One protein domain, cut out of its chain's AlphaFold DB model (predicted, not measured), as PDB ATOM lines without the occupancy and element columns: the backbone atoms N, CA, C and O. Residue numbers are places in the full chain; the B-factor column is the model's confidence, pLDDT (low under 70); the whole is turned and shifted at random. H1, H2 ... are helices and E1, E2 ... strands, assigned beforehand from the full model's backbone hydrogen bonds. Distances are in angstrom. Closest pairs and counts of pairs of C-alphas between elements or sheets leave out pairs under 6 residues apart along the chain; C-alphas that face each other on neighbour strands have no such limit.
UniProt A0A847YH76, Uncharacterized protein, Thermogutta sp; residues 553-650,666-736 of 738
ATOM      1  N   MET A 553     114.451 151.689  85.874       84.94
ATOM      2  CA  MET A 553     113.457 150.617  85.866       84.94
ATOM      3  C   MET A 553     112.141 151.208  86.366       84.94
ATOM      4  O   MET A 553     112.102 151.703  87.490       84.94
ATOM      5  N   GLU A 554     111.090 151.174  85.550       85.56
ATOM      6  CA  GLU A 554     109.789 151.786  85.852       85.56
ATOM      7  C   GLU A 554     108.645 150.766  85.649       85.56
ATOM      8  O   GLU A 554     108.779 149.839  84.845       85.56
ATOM      9  N   PRO A 555     107.520 150.852  86.384       81.62
ATOM     10  CA  PRO A 555     106.374 149.970  86.155       81.62
ATOM     11  C   PRO A 555     105.758 150.229  84.777       81.62
ATOM     12  O   PRO A 555     105.466 151.373  84.434       81.62
ATOM     13  N   ALA A 556     105.509 149.178  83.993       76.31
ATOM     14  CA  ALA A 556     104.939 149.347  82.659       76.31
ATOM     15  C   ALA A 556     103.509 149.917  82.755       76.31
ATOM     16  O   ALA A 556     102.621 149.302  83.353       76.31
ATOM     17  N   ALA A 557     103.275 151.080  82.135       58.09
ATOM     18  CA  ALA A 557     102.051 151.874  82.304       58.09
ATOM     19  C   ALA A 557     100.740 151.124  81.977       58.09
ATOM     20  O   ALA A 557      99.677 151.481  82.481       58.09
ATOM     21  N   SER A 558     100.807 150.054  81.179       53.22
ATOM     22  CA  SER A 558      99.673 149.192  80.822       53.22
ATOM     23  C   SER A 558      99.191 148.248  81.937       53.22
ATOM     24  O   SER A 558      98.206 147.539  81.729       53.22
ATOM     25  N   VAL A 559      99.843 148.222  83.110       49.94
ATOM     26  CA  VAL A 559      99.464 147.368  84.261       49.94
ATOM     27  C   VAL A 559      99.325 148.168  85.569       49.94
ATOM     28  O   VAL A 559      99.432 147.621  86.664       49.94
ATOM     29  N   MET A 560      99.031 149.468  85.495       40.25
ATOM     30  CA  MET A 560      98.655 150.250  86.680       40.25
ATOM     31  C   MET A 560      97.144 150.162  86.960       40.25
ATOM     32  O   MET A 560      96.341 150.777  86.271       40.25
ATOM     33  N   GLN A 561      96.811 149.449  88.045       45.91
ATOM     34  CA  GLN A 561      95.503 149.331  88.718       45.91
ATOM     35  C   GLN A 561      94.397 148.479  88.045       45.91
ATOM     36  O   GLN A 561      93.914 148.749  86.950       45.91
ATOM     37  N   GLY A 562      93.907 147.486  88.800       34.09
ATOM     38  CA  GLY A 562      92.673 146.727  88.556       34.09
ATOM     39  C   GLY A 562      92.450 145.674  89.658       34.09
ATOM     40  O   GLY A 562      93.404 145.131  90.196       34.09
ATOM     41  N   THR A 563      91.202 145.426  90.066       42.16
ATOM     42  CA  THR A 563      90.877 144.761  91.361       42.16
ATOM     43  C   THR A 563      90.641 143.221  91.234       42.16
ATOM     44  O   THR A 563      90.996 142.667  90.208       42.16
ATOM     45  N   MET A 564      90.158 142.481  92.250       36.88
ATOM     46  CA  MET A 564      89.727 141.043  92.280       36.88
ATOM     47  C   MET A 564      88.230 140.706  91.968       36.88
ATOM     48  O   MET A 564      87.421 141.057  92.828       36.88
ATOM     49  N   PRO A 565      87.764 140.015  90.891       38.94
ATOM     50  CA  PRO A 565      86.327 139.970  90.574       38.94
ATOM     51  C   PRO A 565      85.482 138.973  91.394       38.94
ATOM     52  O   PRO A 565      85.940 137.894  91.753       38.94
ATOM     53  N   GLY A 566      84.183 139.236  91.582       49.19
ATOM     54  CA  GLY A 566      83.581 140.572  91.511       49.19
ATOM     55  C   GLY A 566      84.143 141.410  92.670       49.19
ATOM     56  O   GLY A 566      83.974 140.997  93.811       49.19
ATOM     57  N   GLN A 567      84.832 142.536  92.456       46.72
ATOM     58  CA  GLN A 567      84.892 143.420  91.276       46.72
ATOM     59  C   GLN A 567      86.332 143.679  90.761       46.72
ATOM     60  O   GLN A 567      87.281 143.599  91.529       46.72
ATOM     61  N   GLY A 568      86.488 144.041  89.475       42.66
ATOM     62  CA  GLY A 568      87.774 144.389  88.820       42.66
ATOM     63  C   GLY A 568      88.601 143.196  88.300       42.66
ATOM     64  O   GLY A 568      88.152 142.062  88.416       42.66
ATOM     65  N   LYS A 569      89.785 143.437  87.702       50.19
ATOM     66  CA  LYS A 569      90.791 142.401  87.341       50.19
ATOM     67  C   LYS A 569      92.243 142.937  87.373       50.19
ATOM     68  O   LYS A 569      92.565 143.780  86.543       50.19
ATOM     69  N   GLN A 570      93.131 142.366  88.201       44.06
ATOM     70  CA  GLN A 570      94.569 142.209  87.895       44.06
ATOM     71  C   GLN A 570      95.043 140.778  88.172       44.06
ATOM     72  O   GLN A 570      95.099 140.308  89.305       44.06
ATOM     73  N   GLN A 571      95.365 140.084  87.084       58.69
ATOM     74  CA  GLN A 571      96.124 138.839  87.089       58.69
ATOM     75  C   GLN A 571      97.584 139.152  86.771       58.69
ATOM     76  O   GLN A 571      97.881 140.165  86.141       58.69
ATOM     77  N   PHE A 572      98.467 138.239  87.157       60.50
ATOM     78  CA  PHE A 572      99.853 138.205  86.707       60.50
ATOM     79  C   PHE A 572      99.945 138.190  85.161       60.50
ATOM     80  O   PHE A 572      99.043 137.653  84.508       60.50
ATOM     81  N   PRO A 573     101.016 138.749  84.559       71.69
ATOM     82  CA  PRO A 573     102.252 139.189  85.211       71.69
ATOM     83  C   PRO A 573     102.264 140.625  85.750       71.69
ATOM     84  O   PRO A 573     101.633 141.526  85.199       71.69
ATOM     85  N   LEU A 574     103.097 140.856  86.770       80.06
ATOM     86  CA  LEU A 574     103.618 142.197  87.070       80.06
ATOM     87  C   LEU A 574     104.675 142.556  86.015       80.06
ATOM     88  O   LEU A 574     105.520 141.715  85.709       80.06
ATOM     89  N   ARG A 575     104.646 143.782  85.475       85.69
ATOM     90  CA  ARG A 575     105.512 144.216  84.363       85.69
ATOM     91  C   ARG A 575     106.356 145.435  84.716       85.69
ATOM     92  O   ARG A 575     105.813 146.458  85.135       85.69
ATOM     93  N   PHE A 576     107.658 145.353  84.453       85.44
ATOM     94  CA  PHE A 576     108.612 146.450  84.640       85.44
ATOM     95  C   PHE A 576     109.431 146.666  83.372       85.44
ATOM     96  O   PHE A 576     109.939 145.704  82.802       85.44
ATOM     97  N   ALA A 577     109.550 147.917  82.948       87.00
ATOM     98  CA  ALA A 577     110.308 148.347  81.787       87.00
ATOM     99  C   ALA A 577     111.666 148.915  82.218       87.00
ATOM    100  O   ALA A 577     111.737 149.779  83.095       87.00
ATOM    101  N   LEU A 578     112.744 148.439  81.595       85.62
ATOM    102  CA  LEU A 578     114.084 148.995  81.749       85.62
ATOM    103  C   LEU A 578     114.351 149.987  80.611       85.62
ATOM    104  O   LEU A 578     114.521 149.595  79.458       85.62
ATOM    105  N   HIS A 579     114.399 151.264  80.970       84.19
ATOM    106  CA  HIS A 579     114.658 152.405  80.102       84.19
ATOM    107  C   HIS A 579     116.121 152.868  80.190       84.19
ATOM    108  O   HIS A 579     116.831 152.608  81.167       84.19
ATOM    109  N   GLY A 580     116.561 153.604  79.172       81.88
ATOM    110  CA  GLY A 580     117.902 154.168  79.021       81.88
ATOM    111  C   GLY A 580     118.169 154.489  77.544       81.88
ATOM    112  O   GLY A 580     117.212 154.559  76.776       81.88
ATOM    113  N   PRO A 581     119.430 154.672  77.113       76.69
ATOM    114  CA  PRO A 581     119.719 155.220  75.787       76.69
ATOM    115  C   PRO A 581     119.261 154.337  74.617       76.69
ATOM    116  O   PRO A 581     119.640 153.168  74.541       76.69
ATOM    117  N   ASP A 582     118.567 154.928  73.643       74.44
ATOM    118  CA  ASP A 582     118.005 154.267  72.452       74.44
ATOM    119  C   ASP A 582     118.984 153.324  71.729       74.44
ATOM    120  O   ASP A 582     118.576 152.308  71.173       74.44
ATOM    121  N   TRP A 583     120.289 153.622  71.739       75.19
ATOM    122  CA  TRP A 583     121.317 152.796  71.096       75.19
ATOM    123  C   TRP A 583     121.627 151.489  71.842       75.19
ATOM    124  O   TRP A 583     121.812 150.453  71.204       75.19
ATOM    125  N   VAL A 584     121.627 151.514  73.182       73.56
ATOM    126  CA  VAL A 584     121.753 150.319  74.044       73.56
ATOM    127  C   VAL A 584     120.628 149.342  73.707       73.56
ATOM    128  O   VAL A 584     120.821 148.128  73.643       73.56
ATOM    129  N   PHE A 585     119.451 149.907  73.446       73.06
ATOM    130  CA  PHE A 585     118.201 149.192  73.265       73.06
ATOM    131  C   PHE A 585     117.899 148.798  71.813       73.06
ATOM    132  O   PHE A 585     117.344 147.728  71.575       73.06
ATOM    133  N   SER A 586     118.376 149.562  70.831       70.00
ATOM    134  CA  SER A 586     118.320 149.193  69.410       70.00
ATOM    135  C   SER A 586     119.122 147.919  69.116       70.00
ATOM    136  O   SER A 586     118.680 147.083  68.327       70.00
ATOM    137  N   ALA A 587     120.262 147.730  69.793       66.62
ATOM    138  CA  ALA A 587     121.055 146.504  69.707       66.62
ATOM    139  C   ALA A 587     120.405 145.310  70.439       66.62
ATOM    140  O   ALA A 587     120.541 144.168  70.004       66.62
ATOM    141  N   LEU A 588     119.650 145.563  71.514       66.62
ATOM    142  CA  LEU A 588     118.806 144.562  72.184       66.62
ATOM    143  C   LEU A 588     117.630 144.110  71.305       66.62
ATOM    144  O   LEU A 588     117.318 142.924  71.281       66.62
ATOM    145  N   GLY A 589     117.017 145.028  70.551       63.22
ATOM    146  CA  GLY A 589     115.914 144.751  69.621       63.22
ATOM    147  C   GLY A 589     116.276 143.840  68.441       63.22
ATOM    148  O   GLY A 589     115.390 143.251  67.820       63.22
ATOM    149  N   LYS A 590     117.568 143.729  68.107       64.69
ATOM    150  CA  LYS A 590     118.100 142.887  67.024       64.69
ATOM    151  C   LYS A 590     119.447 142.284  67.449       64.69
ATOM    152  O   LYS A 590     120.481 142.755  66.976       64.69
ATOM    153  N   PRO A 591     119.462 141.257  68.319       60.84
ATOM    154  CA  PRO A 591     120.703 140.652  68.786       60.84
ATOM    155  C   PRO A 591     121.406 139.938  67.626       60.84
ATOM    156  O   PRO A 591     121.016 138.848  67.205       60.84
ATOM    157  N   THR A 592     122.438 140.573  67.077       71.56
ATOM    158  CA  THR A 592     123.315 139.969  66.075       71.56
ATOM    159  C   THR A 592     124.345 139.064  66.757       71.56
ATOM    160  O   THR A 592     124.609 139.185  67.951       71.56
ATOM    161  N   ALA A 593     124.958 138.136  66.016       71.81
ATOM    162  CA  ALA A 593     125.925 137.191  66.595       71.81
ATOM    163  C   ALA A 593     127.127 137.888  67.280       71.81
ATOM    164  O   ALA A 593     127.717 137.345  68.216       71.81
ATOM    165  N   ASP A 594     127.450 139.094  66.809       82.44
ATOM    166  CA  ASP A 594     128.494 140.000  67.281       82.44
ATOM    167  C   ASP A 594     128.079 140.926  68.440       82.44
ATOM    168  O   ASP A 594     128.963 141.576  68.991       82.44
ATOM    169  N   VAL A 595     126.810 140.989  68.872       81.81
ATOM    170  CA  VAL A 595     126.398 141.788  70.048       81.81
ATOM    171  C   VAL A 595     125.531 140.970  71.003       81.81
ATOM    172  O   VAL A 595     124.409 140.578  70.700       81.81
ATOM    173  N   GLN A 596     126.057 140.731  72.205       82.75
ATOM    174  CA  GLN A 596     125.479 139.849  73.217       82.75
ATOM    175  C   GLN A 596     125.124 140.639  74.489       82.75
ATOM    176  O   GLN A 596     125.979 140.818  75.364       82.75
ATOM    177  N   PRO A 597     123.882 141.139  74.611       81.75
ATOM    178  CA  PRO A 597     123.356 141.704  75.851       81.75
ATOM    179  C   PRO A 597     123.035 140.634  76.909       81.75
ATOM    180  O   PRO A 597     122.594 139.524  76.608       81.75
ATOM    181  N   LYS A 598     123.230 140.989  78.181       83.62
ATOM    182  CA  LYS A 598     123.076 140.113  79.350       83.62
ATOM    183  C   LYS A 598     122.518 140.907  80.531       83.62
ATOM    184  O   LYS A 598     123.187 141.797  81.060       83.62
ATOM    185  N   LEU A 599     121.322 140.544  80.986       83.69
ATOM    186  CA  LEU A 599     120.699 141.117  82.176       83.69
ATOM    187  C   LEU A 599     120.970 140.207  83.379       83.69
ATOM    188  O   LEU A 599     120.809 138.990  83.327       83.69
ATOM    189  N   THR A 600     121.401 140.794  84.489       83.19
ATOM    190  CA  THR A 600     121.559 140.085  85.763       83.19
ATOM    191  C   THR A 600     120.739 140.795  86.825       83.19
ATOM    192  O   THR A 600     121.086 141.909  87.217       83.19
ATOM    193  N   ILE A 601     119.667 140.162  87.300       84.69
ATOM    194  CA  ILE A 601     118.891 140.661  88.436       84.69
ATOM    195  C   ILE A 601     119.556 140.134  89.709       84.69
ATOM    196  O   ILE A 601     119.646 138.929  89.935       84.69
ATOM    197  N   LYS A 602     120.088 141.045  90.521       84.38
ATOM    198  CA  LYS A 602     120.807 140.725  91.763       84.38
ATOM    199  C   LYS A 602     119.851 140.536  92.937       84.38
ATOM    200  O   LYS A 602     120.163 139.783  93.854       84.38
ATOM    201  N   GLU A 603     118.723 141.240  92.912       86.81
ATOM    202  CA  GLU A 603     117.719 141.202  93.966       86.81
ATOM    203  C   GLU A 603     116.325 141.532  93.423       86.81
ATOM    204  O   GLU A 603     116.169 142.478  92.645       86.81
ATOM    205  N   ILE A 604     115.316 140.805  93.907       86.31
ATOM    206  CA  ILE A 604     113.905 141.200  93.843       86.31
ATOM    207  C   ILE A 604     113.324 141.112  95.262       86.31
ATOM    208  O   ILE A 604     113.407 140.063  95.905       86.31
ATOM    209  N   ALA A 605     112.714 142.192  95.742       85.25
ATOM    210  CA  ALA A 605     111.922 142.230  96.965       85.25
ATOM    211  C   ALA A 605     110.447 142.478  96.623       85.25
ATOM    212  O   ALA A 605     110.113 143.339  95.804       85.25
ATOM    213  N   LEU A 606     109.575 141.704  97.259       84.75
ATOM    214  CA  LEU A 606     108.130 141.723  97.084       84.75
ATOM    215  C   LEU A 606     107.460 142.041  98.421       84.75
ATOM    216  O   LEU A 606     107.929 141.594  99.463       84.75
ATOM    217  N   SER A 607     106.323 142.724  98.394       81.50
ATOM    218  CA  SER A 607     105.364 142.720  99.500       81.50
ATOM    219  C   SER A 607     104.046 142.130  99.018       81.50
ATOM    220  O   SER A 607     103.662 142.306  97.858       81.50
ATOM    221  N   THR A 608     103.386 141.361  99.878       78.19
ATOM    222  CA  THR A 608     102.258 140.496  99.504       78.19
ATOM    223  C   THR A 608     101.200 140.445 100.594       78.19
ATOM    224  O   THR A 608     101.532 140.466 101.777       78.19
ATOM    225  N   THR A 609      99.927 140.316 100.217       79.19
ATOM    226  CA  THR A 609      98.834 140.015 101.160       79.19
ATOM    227  C   THR A 609      98.139 138.712 100.781       79.19
ATOM    228  O   THR A 609      98.076 138.345  99.605       79.19
ATOM    229  N   TRP A 610      97.618 138.002 101.783       77.06
ATOM    230  CA  TRP A 610      97.197 136.604 101.655       77.06
ATOM    231  C   TRP A 610      95.803 136.385 102.248       77.06
ATOM    232  O   TRP A 610      95.398 137.087 103.173       77.06
ATOM    233  N   THR A 611      95.056 135.401 101.759       78.06
ATOM    234  CA  THR A 611      93.903 134.828 102.476       78.06
ATOM    235  C   THR A 611      94.139 133.351 102.761       78.06
ATOM    236  O   THR A 611      94.792 132.661 101.976       78.06
ATOM    237  N   LYS A 612      93.624 132.871 103.903       80.25
ATOM    238  CA  LYS A 612      93.740 131.476 104.341       80.25
ATOM    239  C   LYS A 612      92.375 130.783 104.421       80.25
ATOM    240  O   LYS A 612      91.483 131.227 105.147       80.25
ATOM    241  N   GLY A 613      92.279 129.636 103.754       76.19
ATOM    242  CA  GLY A 613      91.167 128.691 103.787       76.19
ATOM    243  C   GLY A 613      89.884 129.197 103.125       76.19
ATOM    244  O   GLY A 613      89.752 130.365 102.762       76.19
ATOM    245  N   ALA A 614      88.890 128.311 103.024       69.44
ATOM    246  CA  ALA A 614      87.576 128.631 102.453       69.44
ATOM    247  C   ALA A 614      86.864 129.805 103.162       69.44
ATOM    248  O   ALA A 614      86.095 130.531 102.533       69.44
ATOM    249  N   ASN A 615      87.169 130.032 104.444       74.81
ATOM    250  CA  ASN A 615      86.621 131.129 105.248       74.81
ATOM    251  C   ASN A 615      87.246 132.504 104.929       74.81
ATOM    252  O   ASN A 615      86.820 133.501 105.508       74.81
ATOM    253  N   LYS A 616      88.237 132.574 104.025       72.56
ATOM    254  CA  LYS A 616      88.908 133.806 103.571       72.56
ATOM    255  C   LYS A 616      89.462 134.680 104.703       72.56
ATOM    256  O   LYS A 616      89.418 135.906 104.614       72.56
ATOM    257  N   THR A 617      90.010 134.077 105.761       74.88
ATOM    258  CA  THR A 617      90.642 134.850 106.841       74.88
ATOM    259  C   THR A 617      91.829 135.634 106.264       74.88
ATOM    260  O   THR A 617      92.723 135.001 105.689       74.88
ATOM    261  N   PRO A 618      91.867 136.976 106.373       71.81
ATOM    262  CA  PRO A 618      92.963 137.767 105.828       71.81
ATOM    263  C   PRO A 618      94.232 137.571 106.663       71.81
ATOM    264  O   PRO A 618      94.222 137.724 107.884       71.81
ATOM    265  N   GLY A 619      95.334 137.248 105.991       67.25
ATOM    266  CA  GLY A 619      96.679 137.410 106.528       67.25
ATOM    267  C   GLY A 619      97.136 138.859 106.369       67.25
ATOM    268  O   GLY A 619      96.735 139.543 105.423       67.25
ATOM    269  N   GLY A 620      97.981 139.328 107.288       72.12
ATOM    270  CA  GLY A 620      98.615 140.642 107.172       72.12
ATOM    271  C   GLY A 620      99.545 140.749 105.952       72.12
ATOM    272  O   GLY A 620      99.842 139.737 105.306       72.12
ATOM    273  N   PRO A 621     100.021 141.966 105.632       73.56
ATOM    274  CA  PRO A 621     101.082 142.141 104.652       73.56
ATOM    275  C   PRO A 621     102.353 141.424 105.116       73.56
ATOM    276  O   PRO A 621     102.710 141.459 106.295       73.56
ATOM    277  N   ALA A 622     103.022 140.772 104.174       74.69
ATOM    278  CA  ALA A 622     104.242 140.019 104.390       74.69
ATOM    279  C   ALA A 622     105.248 140.347 103.279       74.69
ATOM    280  O   ALA A 622     104.949 140.202 102.087       74.69
ATOM    281  N   ASP A 623     106.434 140.791 103.685       76.81
ATOM    282  CA  ASP A 623     107.555 141.076 102.794       76.81
ATOM    283  C   ASP A 623     108.358 139.801 102.508       76.81
ATOM    284  O   ASP A 623     108.648 139.007 103.403       76.81
ATOM    285  N   TYR A 624     108.793 139.643 101.264       76.62
ATOM    286  CA  TYR A 624     109.635 138.546 100.804       76.62
ATOM    287  C   TYR A 624     110.796 139.091  99.982       76.62
ATOM    288  O   TYR A 624     110.695 140.133  99.337       76.62
ATOM    289  N   ILE A 625     111.906 138.366  99.974       74.62
ATOM    290  CA  ILE A 625     113.099 138.740  99.222       74.62
ATOM    291  C   ILE A 625     113.697 137.517  98.528       74.62
ATOM    292  O   ILE A 625     113.713 136.412  99.078       74.62
ATOM    293  N   SER A 626     114.198 137.720  97.313       76.19
ATOM    294  CA  SER A 626     115.089 136.789  96.631       76.19
ATOM    295  C   SER A 626     116.400 137.511  96.323       76.19
ATOM    296  O   SER A 626     116.423 138.508  95.601       76.19
ATOM    297  N   THR A 627     117.488 137.029  96.927       62.44
ATOM    298  CA  THR A 627     118.846 137.601  96.838       62.44
ATOM    299  C   THR A 627     119.810 136.699  96.060       62.44
ATOM    300  O   THR A 627     121.028 136.862  96.148       62.44
ATOM    301  N   ALA A 628     119.291 135.682  95.365       57.47
ATOM    302  CA  ALA A 628     120.088 134.837  94.489       57.47
ATOM    303  C   ALA A 628     120.337 135.601  93.173       57.47
ATOM    304  O   ALA A 628     119.365 135.983  92.524       57.47
ATOM    305  N   PRO A 629     121.598 135.842  92.760       54.22
ATOM    306  CA  PRO A 629     121.889 136.643  91.575       54.22
ATOM    307  C   PRO A 629     121.524 135.876  90.297       54.22
ATOM    308  O   PRO A 629     122.313 135.080  89.780       54.22
ATOM    309  N   TRP A 630     120.323 136.137  89.787       64.38
ATOM    310  CA  TRP A 630     119.798 135.556  88.562       64.38
ATOM    311  C   TRP A 630     120.467 136.192  87.343       64.38
ATOM    312  O   TRP A 630     120.466 137.412  87.180       64.38
ATOM    313  N   LYS A 631     121.051 135.359  86.480       61.88
ATOM    314  CA  LYS A 631     121.709 135.763  85.233       61.88
ATOM    315  C   LYS A 631     120.906 135.203  84.066       61.88
ATOM    316  O   LYS A 631     120.712 133.992  84.015       61.88
ATOM    317  N   THR A 632     120.531 136.051  83.114       59.56
ATOM    318  CA  THR A 632     120.007 135.622  81.812       59.56
ATOM    319  C   THR A 632     120.742 136.332  80.668       59.56
ATOM    320  O   THR A 632     121.216 137.464  80.809       59.56
ATOM    321  N   GLY A 633     120.895 135.643  79.537       56.09
ATOM    322  CA  GLY A 633     121.329 136.251  78.284       56.09
ATOM    323  C   GLY A 633     120.103 136.760  77.537       56.09
ATOM    324  O   GLY A 633     119.248 135.965  77.169       56.09
ATOM    325  N   CYS A 634     120.024 138.062  77.259       54.94
ATOM    326  CA  CYS A 634     118.849 138.671  76.613       54.94
ATOM    327  C   CYS A 634     118.664 138.251  75.141       54.94
ATOM    328  O   CYS A 634     117.759 138.732  74.468       54.94
ATOM    329  N   THR A 635     119.552 137.396  74.632       50.81
ATOM    330  CA  THR A 635     119.541 136.823  73.283       50.81
ATOM    331  C   THR A 635     118.731 135.529  73.184       50.81
ATOM    332  O   THR A 635     118.368 135.133  72.081       50.81
ATOM    333  N   GLU A 636     118.461 134.853  74.306       50.88
ATOM    334  CA  GLU A 636     117.543 133.711  74.354       50.88
ATOM    335  C   GLU A 636     116.133 134.233  74.647       50.88
ATOM    336  O   GLU A 636     115.820 134.631  75.768       50.88
ATOM    337  N   ALA A 637     115.287 134.272  73.614       45.16
ATOM    338  CA  ALA A 637     113.880 134.620  73.773       45.16
ATOM    339  C   ALA A 637     113.177 133.619  74.712       45.16
ATOM    340  O   ALA A 637     113.391 132.412  74.601       45.16
ATOM    341  N   ASP A 638     112.327 134.135  75.605       51.59
ATOM    342  CA  ASP A 638     111.589 133.392  76.637       51.59
ATOM    343  C   ASP A 638     112.476 132.631  77.654       51.59
ATOM    344  O   ASP A 638     112.237 131.460  77.967       51.59
ATOM    345  N   SER A 639     113.480 133.308  78.235       60.25
ATOM    346  CA  SER A 639     114.365 132.772  79.290       60.25
ATOM    347  C   SER A 639     113.672 132.590  80.663       60.25
ATOM    348  O   SER A 639     114.130 133.105  81.692       60.25
ATOM    349  N   LYS A 640     112.544 131.875  80.703       68.62
ATOM    350  CA  LYS A 640     111.720 131.669  81.905       68.62
ATOM    351  C   LYS A 640     112.501 130.978  83.017       68.62
ATOM    352  O   LYS A 640     112.986 129.862  82.850       68.62
ATOM    353  N   SER A 641     112.588 131.632  84.170       72.44
ATOM    354  CA  SER A 641     113.335 131.148  85.330       72.44
ATOM    355  C   SER A 641     112.501 131.238  86.600       72.44
ATOM    356  O   SER A 641     112.026 132.307  86.976       72.44
ATOM    357  N   ARG A 642     112.360 130.114  87.301       78.94
ATOM    358  CA  ARG A 642     111.609 130.038  88.555       78.94
ATOM    359  C   ARG A 642     112.461 130.492  89.735       78.94
ATOM    360  O   ARG A 642     113.403 129.801  90.120       78.94
ATOM    361  N   LEU A 643     112.122 131.636  90.319       78.31
ATOM    362  CA  LEU A 643     112.800 132.190  91.489       78.31
ATOM    363  C   LEU A 643     112.052 131.816  92.770       78.31
ATOM    364  O   LEU A 643     110.837 131.991  92.865       78.31
ATOM    365  N   GLU A 644     112.784 131.341  93.779       79.25
ATOM    366  CA  GLU A 644     112.255 131.175  95.134       79.25
ATOM    367  C   GLU A 644     112.387 132.492  95.912       79.25
ATOM    368  O   GLU A 644     113.474 133.068  96.025       79.25
ATOM    369  N   PHE A 645     111.276 132.944  96.481       79.19
ATOM    370  CA  PHE A 645     111.177 134.091  97.373       79.19
ATOM    371  C   PHE A 645     111.045 133.607  98.811       79.19
ATOM    372  O   PHE A 645     110.278 132.684  99.081       79.19
ATOM    373  N   LYS A 646     111.779 134.223  99.744       80.44
ATOM    374  CA  LYS A 646     111.772 133.834 101.162       80.44
ATOM    375  C   LYS A 646     111.288 134.982 102.034       80.44
ATOM    376  O   LYS A 646     111.647 136.133 101.783       80.44
ATOM    377  N   LEU A 647     110.482 134.665 103.046       78.44
ATOM    378  CA  LEU A 647     109.912 135.637 103.973       78.44
ATOM    379  C   LEU A 647     111.035 136.442 104.644       78.44
ATOM    380  O   LEU A 647     111.980 135.889 105.219       78.44
ATOM    381  N   LYS A 648     110.929 137.765 104.562       74.88
ATOM    382  CA  LYS A 648     111.860 138.713 105.165       74.88
ATOM    383  C   LYS A 648     111.588 138.757 106.670       74.88
ATOM    384  O   LYS A 648     110.636 139.371 107.133       74.88
ATOM    385  N   SER A 649     112.425 138.071 107.444       60.44
ATOM    386  CA  SER A 649     112.370 138.135 108.907       60.44
ATOM    387  C   SER A 649     112.858 139.508 109.383       60.44
ATOM    388  O   SER A 649     114.050 139.803 109.296       60.44
ATOM    389  N   ASP A 650     111.948 140.329 109.915       55.25
ATOM    390  CA  ASP A 650     112.221 141.676 110.451       55.25
ATOM    391  C   ASP A 650     112.962 141.652 111.812       55.25
ATOM    392  O   ASP A 650     112.644 142.397 112.740       55.25
ATOM    393  N   ASN A 666     106.588 130.361 104.501       70.81
ATOM    394  CA  ASN A 666     107.915 130.988 104.551       70.81
ATOM    395  C   ASN A 666     108.607 131.139 103.185       70.81
ATOM    396  O   ASN A 666     109.497 131.986 103.069       70.81
ATOM    397  N   THR A 667     108.248 130.342 102.171       74.31
ATOM    398  CA  THR A 667     108.732 130.526 100.793       74.31
ATOM    399  C   THR A 667     107.636 130.272  99.754       74.31
ATOM    400  O   THR A 667     106.719 129.478  99.971       74.31
ATOM    401  N   PHE A 668     107.735 130.949  98.609       76.88
ATOM    402  CA  PHE A 668     106.943 130.671  97.406       76.88
ATOM    403  C   PHE A 668     107.812 130.825  96.153       76.88
ATOM    404  O   PHE A 668     108.856 131.477  96.190       76.88
ATOM    405  N   GLY A 669     107.402 130.209  95.042       79.62
ATOM    406  CA  GLY A 669     108.086 130.355  93.754       79.62
ATOM    407  C   GLY A 669     107.293 131.230  92.789       79.62
ATOM    408  O   GLY A 669     106.099 130.998  92.641       79.62
ATOM    409  N   CYS A 670     107.943 132.168  92.103       81.38
ATOM    410  CA  CYS A 670     107.389 132.843  90.922       81.38
ATOM    411  C   CYS A 670     108.230 132.497  89.698       81.38
ATOM    412  O   CYS A 670     109.458 132.443  89.790       81.38
ATOM    413  N   ASP A 671     107.583 132.333  88.550       82.38
ATOM    414  CA  ASP A 671     108.290 132.256  87.275       82.38
ATOM    415  C   ASP A 671     108.549 133.690  86.790       82.38
ATOM    416  O   ASP A 671     107.622 134.490  86.672       82.38
ATOM    417  N   VAL A 672     109.813 134.046  86.560       82.69
ATOM    418  CA  VAL A 672     110.209 135.362  86.046       82.69
ATOM    419  C   VAL A 672     110.726 135.206  84.624       82.69
ATOM    420  O   VAL A 672     111.507 134.305  84.319       82.69
ATOM    421  N   ASP A 673     110.258 136.087  83.754       82.31
ATOM    422  CA  ASP A 673     110.541 136.103  82.328       82.31
ATOM    423  C   ASP A 673     111.150 137.462  81.951       82.31
ATOM    424  O   ASP A 673     110.834 138.491  82.558       82.31
ATOM    425  N   VAL A 674     112.057 137.475  80.977       81.44
ATOM    426  CA  VAL A 674     112.729 138.692  80.501       81.44
ATOM    427  C   VAL A 674     112.592 138.728  78.993       81.44
ATOM    428  O   VAL A 674     113.175 137.916  78.278       81.44
ATOM    429  N   LYS A 675     111.809 139.691  78.519       81.00
ATOM    430  CA  LYS A 675     111.479 139.855  77.108       81.00
ATOM    431  C   LYS A 675     112.101 141.133  76.574       81.00
ATOM    432  O   LYS A 675     112.097 142.166  77.243       81.00
ATOM    433  N   VAL A 676     112.605 141.076  75.347       75.25
ATOM    434  CA  VAL A 676     112.952 142.284  74.598       75.25
ATOM    435  C   VAL A 676     111.648 143.017  74.271       75.25
ATOM    436  O   VAL A 676     110.712 142.419  73.741       75.25
ATOM    437  N   GLY A 677     111.563 144.290  74.656       67.75
ATOM    438  CA  GLY A 677     110.380 145.120  74.418       67.75
ATOM    439  C   GLY A 677     110.206 145.436  72.933       67.75
ATOM    440  O   GLY A 677     111.181 145.572  72.196       67.75
ATOM    441  N   THR A 678     108.955 145.527  72.487       63.41
ATOM    442  CA  THR A 678     108.587 145.764  71.079       63.41
ATOM    443  C   THR A 678     108.316 147.234  70.754       63.41
ATOM    444  O   THR A 678     108.060 147.570  69.597       63.41
ATOM    445  N   ASP A 679     108.359 148.111  71.754       63.16
ATOM    446  CA  ASP A 679     108.250 149.557  71.620       63.16
ATOM    447  C   ASP A 679     109.639 150.221  71.594       63.16
ATOM    448  O   ASP A 679     110.648 149.659  72.014       63.16
ATOM    449  N   ALA A 680     109.702 151.458  71.098       57.88
ATOM    450  CA  ALA A 680     110.966 152.179  70.948       57.88
ATOM    451  C   ALA A 680     111.579 152.672  72.278       57.88
ATOM    452  O   ALA A 680     112.640 153.285  72.250       57.88
ATOM    453  N   GLN A 681     110.916 152.452  73.424       58.41
ATOM    454  CA  GLN A 681     111.310 153.020  74.720       58.41
ATOM    455  C   GLN A 681     111.446 151.999  75.866       58.41
ATOM    456  O   GLN A 681     112.184 152.290  76.804       58.41
ATOM    457  N   SER A 682     110.811 150.819  75.819       60.19
ATOM    458  CA  SER A 682     110.748 149.854  76.945       60.19
ATOM    459  C   SER A 682     111.452 148.523  76.634       60.19
ATOM    460  O   SER A 682     111.016 147.444  77.042       60.19
ATOM    461  N   ALA A 683     112.551 148.589  75.882       66.62
ATOM    462  CA  ALA A 683     113.139 147.463  75.152       66.62
ATOM    463  C   ALA A 683     113.758 146.320  75.995       66.62
ATOM    464  O   ALA A 683     114.219 145.332  75.423       66.62
ATOM    465  N   LEU A 684     113.692 146.366  77.328       77.31
ATOM    466  CA  LEU A 684     113.679 145.158  78.164       77.31
ATOM    467  C   LEU A 684     112.507 145.219  79.150       77.31
ATOM    468  O   LEU A 684     112.449 146.104  80.001       77.31
ATOM    469  N   THR A 685     111.601 144.245  79.062       82.44
ATOM    470  CA  THR A 685     110.490 144.042  79.998       82.44
ATOM    471  C   THR A 685     110.776 142.843  80.900       82.44
ATOM    472  O   THR A 685     111.013 141.737  80.412       82.44
ATOM    473  N   VAL A 686     110.711 143.043  82.218       82.94
ATOM    474  CA  VAL A 686     110.695 141.966  83.219       82.94
ATOM    475  C   VAL A 686     109.240 141.643  83.555       82.94
ATOM    476  O   VAL A 686     108.502 142.525  84.002       82.94
ATOM    477  N   GLU A 687     108.828 140.391  83.355       85.75
ATOM    478  CA  GLU A 687     107.506 139.878  83.729       85.75
ATOM    479  C   GLU A 687     107.628 138.914  84.921       85.75
ATOM    480  O   GLU A 687     108.391 137.954  84.865       85.75
ATOM    481  N   ILE A 688     106.874 139.140  86.002       82.56
ATOM    482  CA  ILE A 688     106.804 138.226  87.160       82.56
ATOM    483  C   ILE A 688     105.441 137.533  87.150       82.56
ATOM    484  O   ILE A 688     104.417 138.207  87.271       82.56
ATOM    485  N   HIS A 689     105.431 136.206  87.023       81.50
ATOM    486  CA  HIS A 689     104.242 135.369  86.851       81.50
ATOM    487  C   HIS A 689     103.889 134.531  88.093       81.50
ATOM    488  O   HIS A 689     104.745 134.208  88.919       81.50
ATOM    489  N   ASP A 690     102.609 134.153  88.166       69.19
ATOM    490  CA  ASP A 690     102.059 132.954  88.816       69.19
ATOM    491  C   ASP A 690     102.797 132.450  90.079       69.19
ATOM    492  O   ASP A 690     103.519 131.451  90.029       69.19
ATOM    493  N   PRO A 691     102.605 133.106  91.243       75.69
ATOM    494  CA  PRO A 691     103.140 132.645  92.523       75.69
ATOM    495  C   PRO A 691     102.585 131.273  92.918       75.69
ATOM    496  O   PRO A 691     101.444 131.133  93.367       75.69
ATOM    497  N   VAL A 692     103.429 130.249  92.815       71.38
ATOM    498  CA  VAL A 692     103.134 128.891  93.266       71.38
ATOM    499  C   VAL A 692     103.485 128.759  94.746       71.38
ATOM    500  O   VAL A 692     104.653 128.657  95.135       71.38
ATOM    501  N   ILE A 693     102.437 128.740  95.565       67.94
ATOM    502  CA  ILE A 693     102.494 128.559  97.017       67.94
ATOM    503  C   ILE A 693     102.570 127.052  97.336       67.94
ATOM    504  O   ILE A 693     101.761 126.291  96.800       67.94
ATOM    505  N   PRO A 694     103.467 126.585  98.225       62.97
ATOM    506  CA  PRO A 694     103.505 125.175  98.635       62.97
ATOM    507  C   PRO A 694     102.254 124.709  99.403       62.97
ATOM    508  O   PRO A 694     101.917 123.523  99.394       62.97
ATOM    509  N   ALA A 695     101.569 125.628 100.090       68.44
ATOM    510  CA  ALA A 695     100.425 125.343 100.950       68.44
ATOM    511  C   ALA A 695      99.083 125.517 100.212       68.44
ATOM    512  O   ALA A 695      98.729 126.621  99.804       68.44
ATOM    513  N   LYS A 696      98.304 124.431 100.106       64.12
ATOM    514  CA  LYS A 696      97.040 124.363  99.339       64.12
ATOM    515  C   LYS A 696      95.929 125.314  99.807       64.12
ATOM    516  O   LYS A 696      95.022 125.591  99.032       64.12
ATOM    517  N   ASP A 697      95.996 125.793 101.047       75.94
ATOM    518  CA  ASP A 697      94.940 126.597 101.676       75.94
ATOM    519  C   ASP A 697      95.173 128.114 101.584       75.94
ATOM    520  O   ASP A 697      94.454 128.873 102.230       75.94
ATOM    521  N   TYR A 698      96.181 128.578 100.843       71.56
ATOM    522  CA  TYR A 698      96.522 130.001 100.751       71.56
ATOM    523  C   TYR A 698      96.231 130.565  99.359       71.56
ATOM    524  O   TYR A 698      96.273 129.864  98.351       71.56
ATOM    525  N   THR A 699      95.922 131.857  99.290       74.25
ATOM    526  CA  THR A 699      95.736 132.593  98.031       74.25
ATOM    527  C   THR A 699      96.363 133.977  98.159       74.25
ATOM    528  O   THR A 699      96.189 134.639  99.183       74.25
ATOM    529  N   VAL A 700      97.104 134.411  97.134       75.50
ATOM    530  CA  VAL A 700      97.647 135.776  97.047       75.50
ATOM    531  C   VAL A 700      96.512 136.729  96.674       75.50
ATOM    532  O   VAL A 700      95.856 136.521  95.656       75.50
ATOM    533  N   ASN A 701      96.283 137.771  97.475       72.81
ATOM    534  CA  ASN A 701      95.308 138.818  97.153       72.81
ATOM    535  C   ASN A 701      95.972 139.993  96.415       72.81
ATOM    536  O   ASN A 701      95.372 140.582  95.522       72.81
ATOM    537  N   GLU A 702      97.202 140.338  96.806       77.31
ATOM    538  CA  GLU A 702      97.988 141.440  96.246       77.31
ATOM    539  C   GLU A 702      99.480 141.075  96.262       77.31
ATOM    540  O   GLU A 702      99.948 140.436  97.208       77.31
ATOM    541  N   MET A 703     100.226 141.509  95.243       79.12
ATOM    542  CA  MET A 703     101.688 141.461  95.194       79.12
ATOM    543  C   MET A 703     102.228 142.761  94.586       79.12
ATOM    544  O   MET A 703     101.742 143.211  93.552       79.12
ATOM    545  N   LYS A 704     103.254 143.342  95.213       82.94
ATOM    546  CA  LYS A 704     103.962 144.551  94.766       82.94
ATOM    547  C   LYS A 704     105.465 144.303  94.806       82.94
ATOM    548  O   LYS A 704     105.950 143.734  95.777       82.94
ATOM    549  N   VAL A 705     106.211 144.767  93.803       85.12
ATOM    550  CA  VAL A 705     107.680 144.849  93.902       85.12
ATOM    551  C   VAL A 705     108.029 146.078  94.734       85.12
ATOM    552  O   VAL A 705     107.723 147.198  94.331       85.12
ATOM    553  N   THR A 706     108.667 145.876  95.885       85.50
ATOM    554  CA  THR A 706     109.111 146.957  96.784       85.50
ATOM    555  C   THR A 706     110.562 147.357  96.550       85.50
ATOM    556  O   THR A 706     110.943 148.478  96.865       85.50
ATOM    557  N   ARG A 707     111.379 146.477  95.961       86.88
ATOM    558  CA  ARG A 707     112.716 146.806  95.452       86.88
ATOM    559  C   ARG A 707     113.101 145.838  94.344       86.88
ATOM    560  O   ARG A 707     112.794 144.654  94.424       86.88
ATOM    561  N   MET A 708     113.818 146.311  93.334       88.88
ATOM    562  CA  MET A 708     114.472 145.429  92.365       88.88
ATOM    563  C   MET A 708     115.799 146.043  91.929       88.88
ATOM    564  O   MET A 708     115.868 147.251  91.721       88.88
ATOM    565  N   ALA A 709     116.860 145.248  91.815       89.75
ATOM    566  CA  ALA A 709     118.186 145.761  91.474       89.75
ATOM    567  C   ALA A 709     118.985 144.781  90.616       89.75
ATOM    568  O   ALA A 709     118.884 143.562  90.778       89.75
ATOM    569  N   GLY A 710     119.833 145.306  89.733       89.69
ATOM    570  CA  GLY A 710     120.585 144.479  88.797       89.69
ATOM    571  C   GLY A 710     121.737 145.180  88.087       89.69
ATOM    572  O   GLY A 710     122.189 146.261  88.465       89.69
ATOM    573  N   THR A 711     122.237 144.503  87.059       88.50
ATOM    574  CA  THR A 711     123.237 144.992  86.104       88.50
ATOM    575  C   THR A 711     122.834 144.616  84.689       88.50
ATOM    576  O   THR A 711     122.395 143.486  84.461       88.50
ATOM    577  N   LEU A 712     123.029 145.537  83.748       87.56
ATOM    578  CA  LEU A 712     123.002 145.262  82.314       87.56
ATOM    579  C   LEU A 712     124.441 145.285  81.793       87.56
ATOM    580  O   LEU A 712     125.126 146.306  81.876       87.56
ATOM    581  N   GLU A 713     124.889 144.157  81.255       87.06
ATOM    582  CA  GLU A 713     126.163 144.045  80.553       87.06
ATOM    583  C   GLU A 713     125.899 143.885  79.053       87.06
ATOM    584  O   GLU A 713     125.050 143.086  78.657       87.06
ATOM    585  N   ILE A 714     126.637 144.608  78.210       85.94
ATOM    586  CA  ILE A 714     126.653 144.371  76.757       85.94
ATOM    587  C   ILE A 714     128.070 144.018  76.346       85.94
ATOM    588  O   ILE A 714     129.019 144.733  76.680       85.94
ATOM    589  N   TYR A 715     128.196 142.922  75.603       86.50
ATOM    590  CA  TYR A 715     129.445 142.475  75.012       86.50
ATOM    591  C   TYR A 715     129.373 142.578  73.488       86.50
ATOM    592  O   TYR A 715     128.401 142.119  72.895       86.50
ATOM    593  N   ILE A 716     130.418 143.106  72.856       88.06
ATOM    594  CA  ILE A 716     130.674 142.894  71.427       88.06
ATOM    595  C   ILE A 716     131.536 141.632  71.295       88.06
ATOM    596  O   ILE A 716     132.422 141.394  72.120       88.06
ATOM    597  N   VAL A 717     131.293 140.815  70.275       87.50
ATOM    598  CA  VAL A 717     132.022 139.571  69.992       87.50
ATOM    599  C   VAL A 717     132.562 139.620  68.554       87.50
ATOM    600  O   VAL A 717     131.951 139.055  67.645       87.50
ATOM    601  N   PRO A 718     133.691 140.321  68.316       84.38
ATOM    602  CA  PRO A 718     134.344 140.354  67.011       84.38
ATOM    603  C   PRO A 718     134.720 138.951  66.536       84.38
ATOM    604  O   PRO A 718     135.202 138.126  67.321       84.38
ATOM    605  N   LYS A 719     134.585 138.698  65.232       82.62
ATOM    606  CA  LYS A 719     135.018 137.429  64.619       82.62
ATOM    607  C   LYS A 719     136.532 137.253  64.765       82.62
ATOM    608  O   LYS A 719     137.006 136.162  65.061       82.62
ATOM    609  N   GLU A 720     137.256 138.364  64.666       79.88
ATOM    610  CA  GLU A 720     138.695 138.518  64.861       79.88
ATOM    611  C   GLU A 720     139.199 138.042  66.236       79.88
ATOM    612  O   GLU A 720     140.372 137.697  66.360       79.88
ATOM    613  N   LEU A 721     138.340 137.981  67.264       75.06
ATOM    614  CA  LEU A 721     138.710 137.506  68.603       75.06
ATOM    615  C   LEU A 721     138.452 136.006  68.835       75.06
ATOM    616  O   LEU A 721     138.585 135.547  69.969       75.06
ATOM    617  N   ASN A 722     138.068 135.233  67.811       77.44
ATOM    618  CA  ASN A 722     137.804 133.786  67.919       77.44
ATOM    619  C   ASN A 722     136.843 133.410  69.076       77.44
ATOM    620  O   ASN A 722     137.014 132.390  69.743       77.44
ATOM    621  N   GLY A 723     135.833 134.252  69.335       77.94
ATOM    622  CA  GLY A 723     134.864 134.087  70.429       77.94
ATOM    623  C   GLY A 723     135.172 134.878  71.709       77.94
ATOM    624  O   GLY A 723     134.351 134.883  72.631       77.94
ATOM    625  N   GLY A 724     136.309 135.580  71.772       79.31
ATOM    626  CA  GLY A 724     136.597 136.569  72.813       79.31
ATOM    627  C   GLY A 724     135.582 137.720  72.815       79.31
ATOM    628  O   GLY A 724     135.097 138.143  71.765       79.31
ATOM    629  N   ARG A 725     135.238 138.219  74.009       87.19
ATOM    630  CA  ARG A 725     134.134 139.171  74.219       87.19
ATOM    631  C   ARG A 725     134.625 140.487  74.823       87.19
ATOM    632  O   ARG A 725     135.238 140.489  75.887       87.19
ATOM    633  N   ILE A 726     134.293 141.606  74.189       84.25
ATOM    634  CA  ILE A 726     134.596 142.966  74.650       84.25
ATOM    635  C   ILE A 726     133.371 143.509  75.390       84.25
ATOM    636  O   ILE A 726     132.377 143.853  74.755       84.25
ATOM    637  N   ARG A 727     133.416 143.612  76.723       87.81
ATOM    638  CA  ARG A 727     132.333 144.258  77.487       87.81
ATOM    639  C   ARG A 727     132.388 145.775  77.292       87.81
ATOM    640  O   ARG A 727     133.336 146.409  77.746       87.81
ATOM    641  N   VAL A 728     131.362 146.335  76.655       84.81
ATOM    642  CA  VAL A 728     131.242 147.770  76.337       84.81
ATOM    643  C   VAL A 728     130.261 148.526  77.234       84.81
ATOM    644  O   VAL A 728     130.421 149.727  77.422       84.81
ATOM    645  N   VAL A 729     129.291 147.834  77.838       84.69
ATOM    646  CA  VAL A 729     128.377 148.390  78.856       84.69
ATOM    647  C   VAL A 729     128.418 147.500  80.097       84.69
ATOM    648  O   VAL A 729     128.523 146.278  79.976       84.69
ATOM    649  N   ASN A 730     128.361 148.108  81.284       87.81
ATOM    650  CA  ASN A 730     128.289 147.435  82.586       87.81
ATOM    651  C   ASN A 730     127.576 148.350  83.598       87.81
ATOM    652  O   ASN A 730     128.179 148.817  84.566       87.81
ATOM    653  N   GLU A 731     126.312 148.664  83.327       88.44
ATOM    654  CA  GLU A 731     125.552 149.644  84.106       88.44
ATOM    655  C   GLU A 731     124.715 148.990  85.204       88.44
ATOM    656  O   GLU A 731     124.151 147.907  85.024       88.44
ATOM    657  N   GLN A 732     124.628 149.663  86.355       89.00
ATOM    658  CA  GLN A 732     123.794 149.235  87.480       89.00
ATOM    659  C   GLN A 732     122.454 149.964  87.451       89.00
ATOM    660  O   GLN A 732     122.401 151.168  87.213       89.00
ATOM    661  N   TRP A 733     121.379 149.241  87.752       89.69
ATOM    662  CA  TRP A 733     120.033 149.797  87.835       89.69
ATOM    663  C   TRP A 733     119.348 149.371  89.131       89.69
ATOM    664  O   TRP A 733     119.608 148.289  89.669       89.69
ATOM    665  N   GLN A 734     118.458 150.230  89.622       90.00
ATOM    666  CA  GLN A 734     117.653 149.983  90.812       90.00
ATOM    667  C   GLN A 734     116.266 150.609  90.641       90.00
ATOM    668  O   GLN A 734     116.145 151.809  90.413       90.00
ATOM    669  N   TYR A 735     115.230 149.795  90.823       87.69
ATOM    670  CA  TYR A 735     113.881 150.243  91.139       87.69
ATOM    671  C   TYR A 735     113.762 150.375  92.670       87.69
ATOM    672  O   TYR A 735     113.933 149.370  93.372       87.69
ATOM    673  N   PRO A 736     113.515 151.580  93.216       76.31
ATOM    674  CA  PRO A 736     113.463 151.808  94.661       76.31
ATOM    675  C   PRO A 736     112.126 151.421  95.313       76.31
ATOM    676  O   PRO A 736     112.042 151.485  96.535       76.31
TER     677      PRO A 736
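Overview. This is residues 553 to 650 and 666 to 736 of the 738 residues of an uncharacterized protein of Thermogutta sp (UniProt A0A847YH76). One twisted antiparallel sheet rolls round into a flattened, nearly closed barrel, with its edge strands E1 and E10 brought close at the seam and the short helix H1 at one end. The long strands E3 and E9 run side by side along one wall; the hairpin E3 and E4 and the hairpin E9 and E10 reach out to opposite ends of the long axis. The printed part has 169 residues and is mostly strand, with ten named strands and one named helix, H1, which comes after E2 and before E3 along the chain; the sheet is branched at E3, which has E4 and E5 on one side and E9 on the other side. It is only just compact, close to loose, with a radius of gyration of the C-alphas of 18.1 A and spans of 66 by 30 by 25 A, a rod.

Along the chain. E1, residues 553 to 555, begins at C-alpha 553 (113.457, 150.617, 85.866). E2 is residues 574 to 579 and H1 is residues 582 to 589, 10.1 A long. E3, residues 595 to 612, is 48.5 A long and bends by 56 degrees at residue 609. E4, residues 617 to 626, is 26.6 A long and bends by 55 degrees at residue 620. E5 is residues 630 to 633 and E6 is residues 641 to 647. E7, residues 667 to 676, is 29.0 A long; E8, residues 684 to 692, is 24.6 A. E9, residues 698 to 716, is 46.8 A long and bends by 78 degrees at residue 701. E10, residues 726 to 735, is 27.5 A long and ends at C-alpha 735 (113.881, 150.243, 91.139).

Arrangement. E2 has E1 on one side, with N 554 and O 577 2.9 A apart, and E8 on the other side, with N 578 and O 684 2.8 A apart. E7 and E8 form a hairpin, with N 685 and O 675 at 2.8 A. E6 is antiparallel to E7, N 643 and O 670 at 2.8 A, and to E4, N 625 and O 646 at 2.9 A. E4 and E5 lie on one side of E3, with N 606 and O 624 at 2.8 A and N 601 and O 630 at 2.9 A; E9 lies on the other side, with N 600 and O 711 at 2.9 A. E10 follows E9, N 716 and O 726 at 2.8 A. The closest C-alphas of E1 and E10, Met 553 and Tyr 735, are 5.3 A apart. H1 is on the sheet; its closest C-alphas to E7 are Gly 589 and Val 676, 6.3 A. In H1, 3 of 4 O i to N i+4 pairs are within hydrogen-bond range.

Size, cuts and confidence. The C-alphas farthest apart, Asn 615 and Glu 720, are 66.3 A apart. Residues 651 to 665 are not printed; C-alphas 650 and 666 are 12.9 A apart across the cut. The link from E1 to E2 is long, 18 residues. Mean pLDDT of the printed part is 73.4; 51 residues are under 70, among them 557 to 572 and 627 to 640.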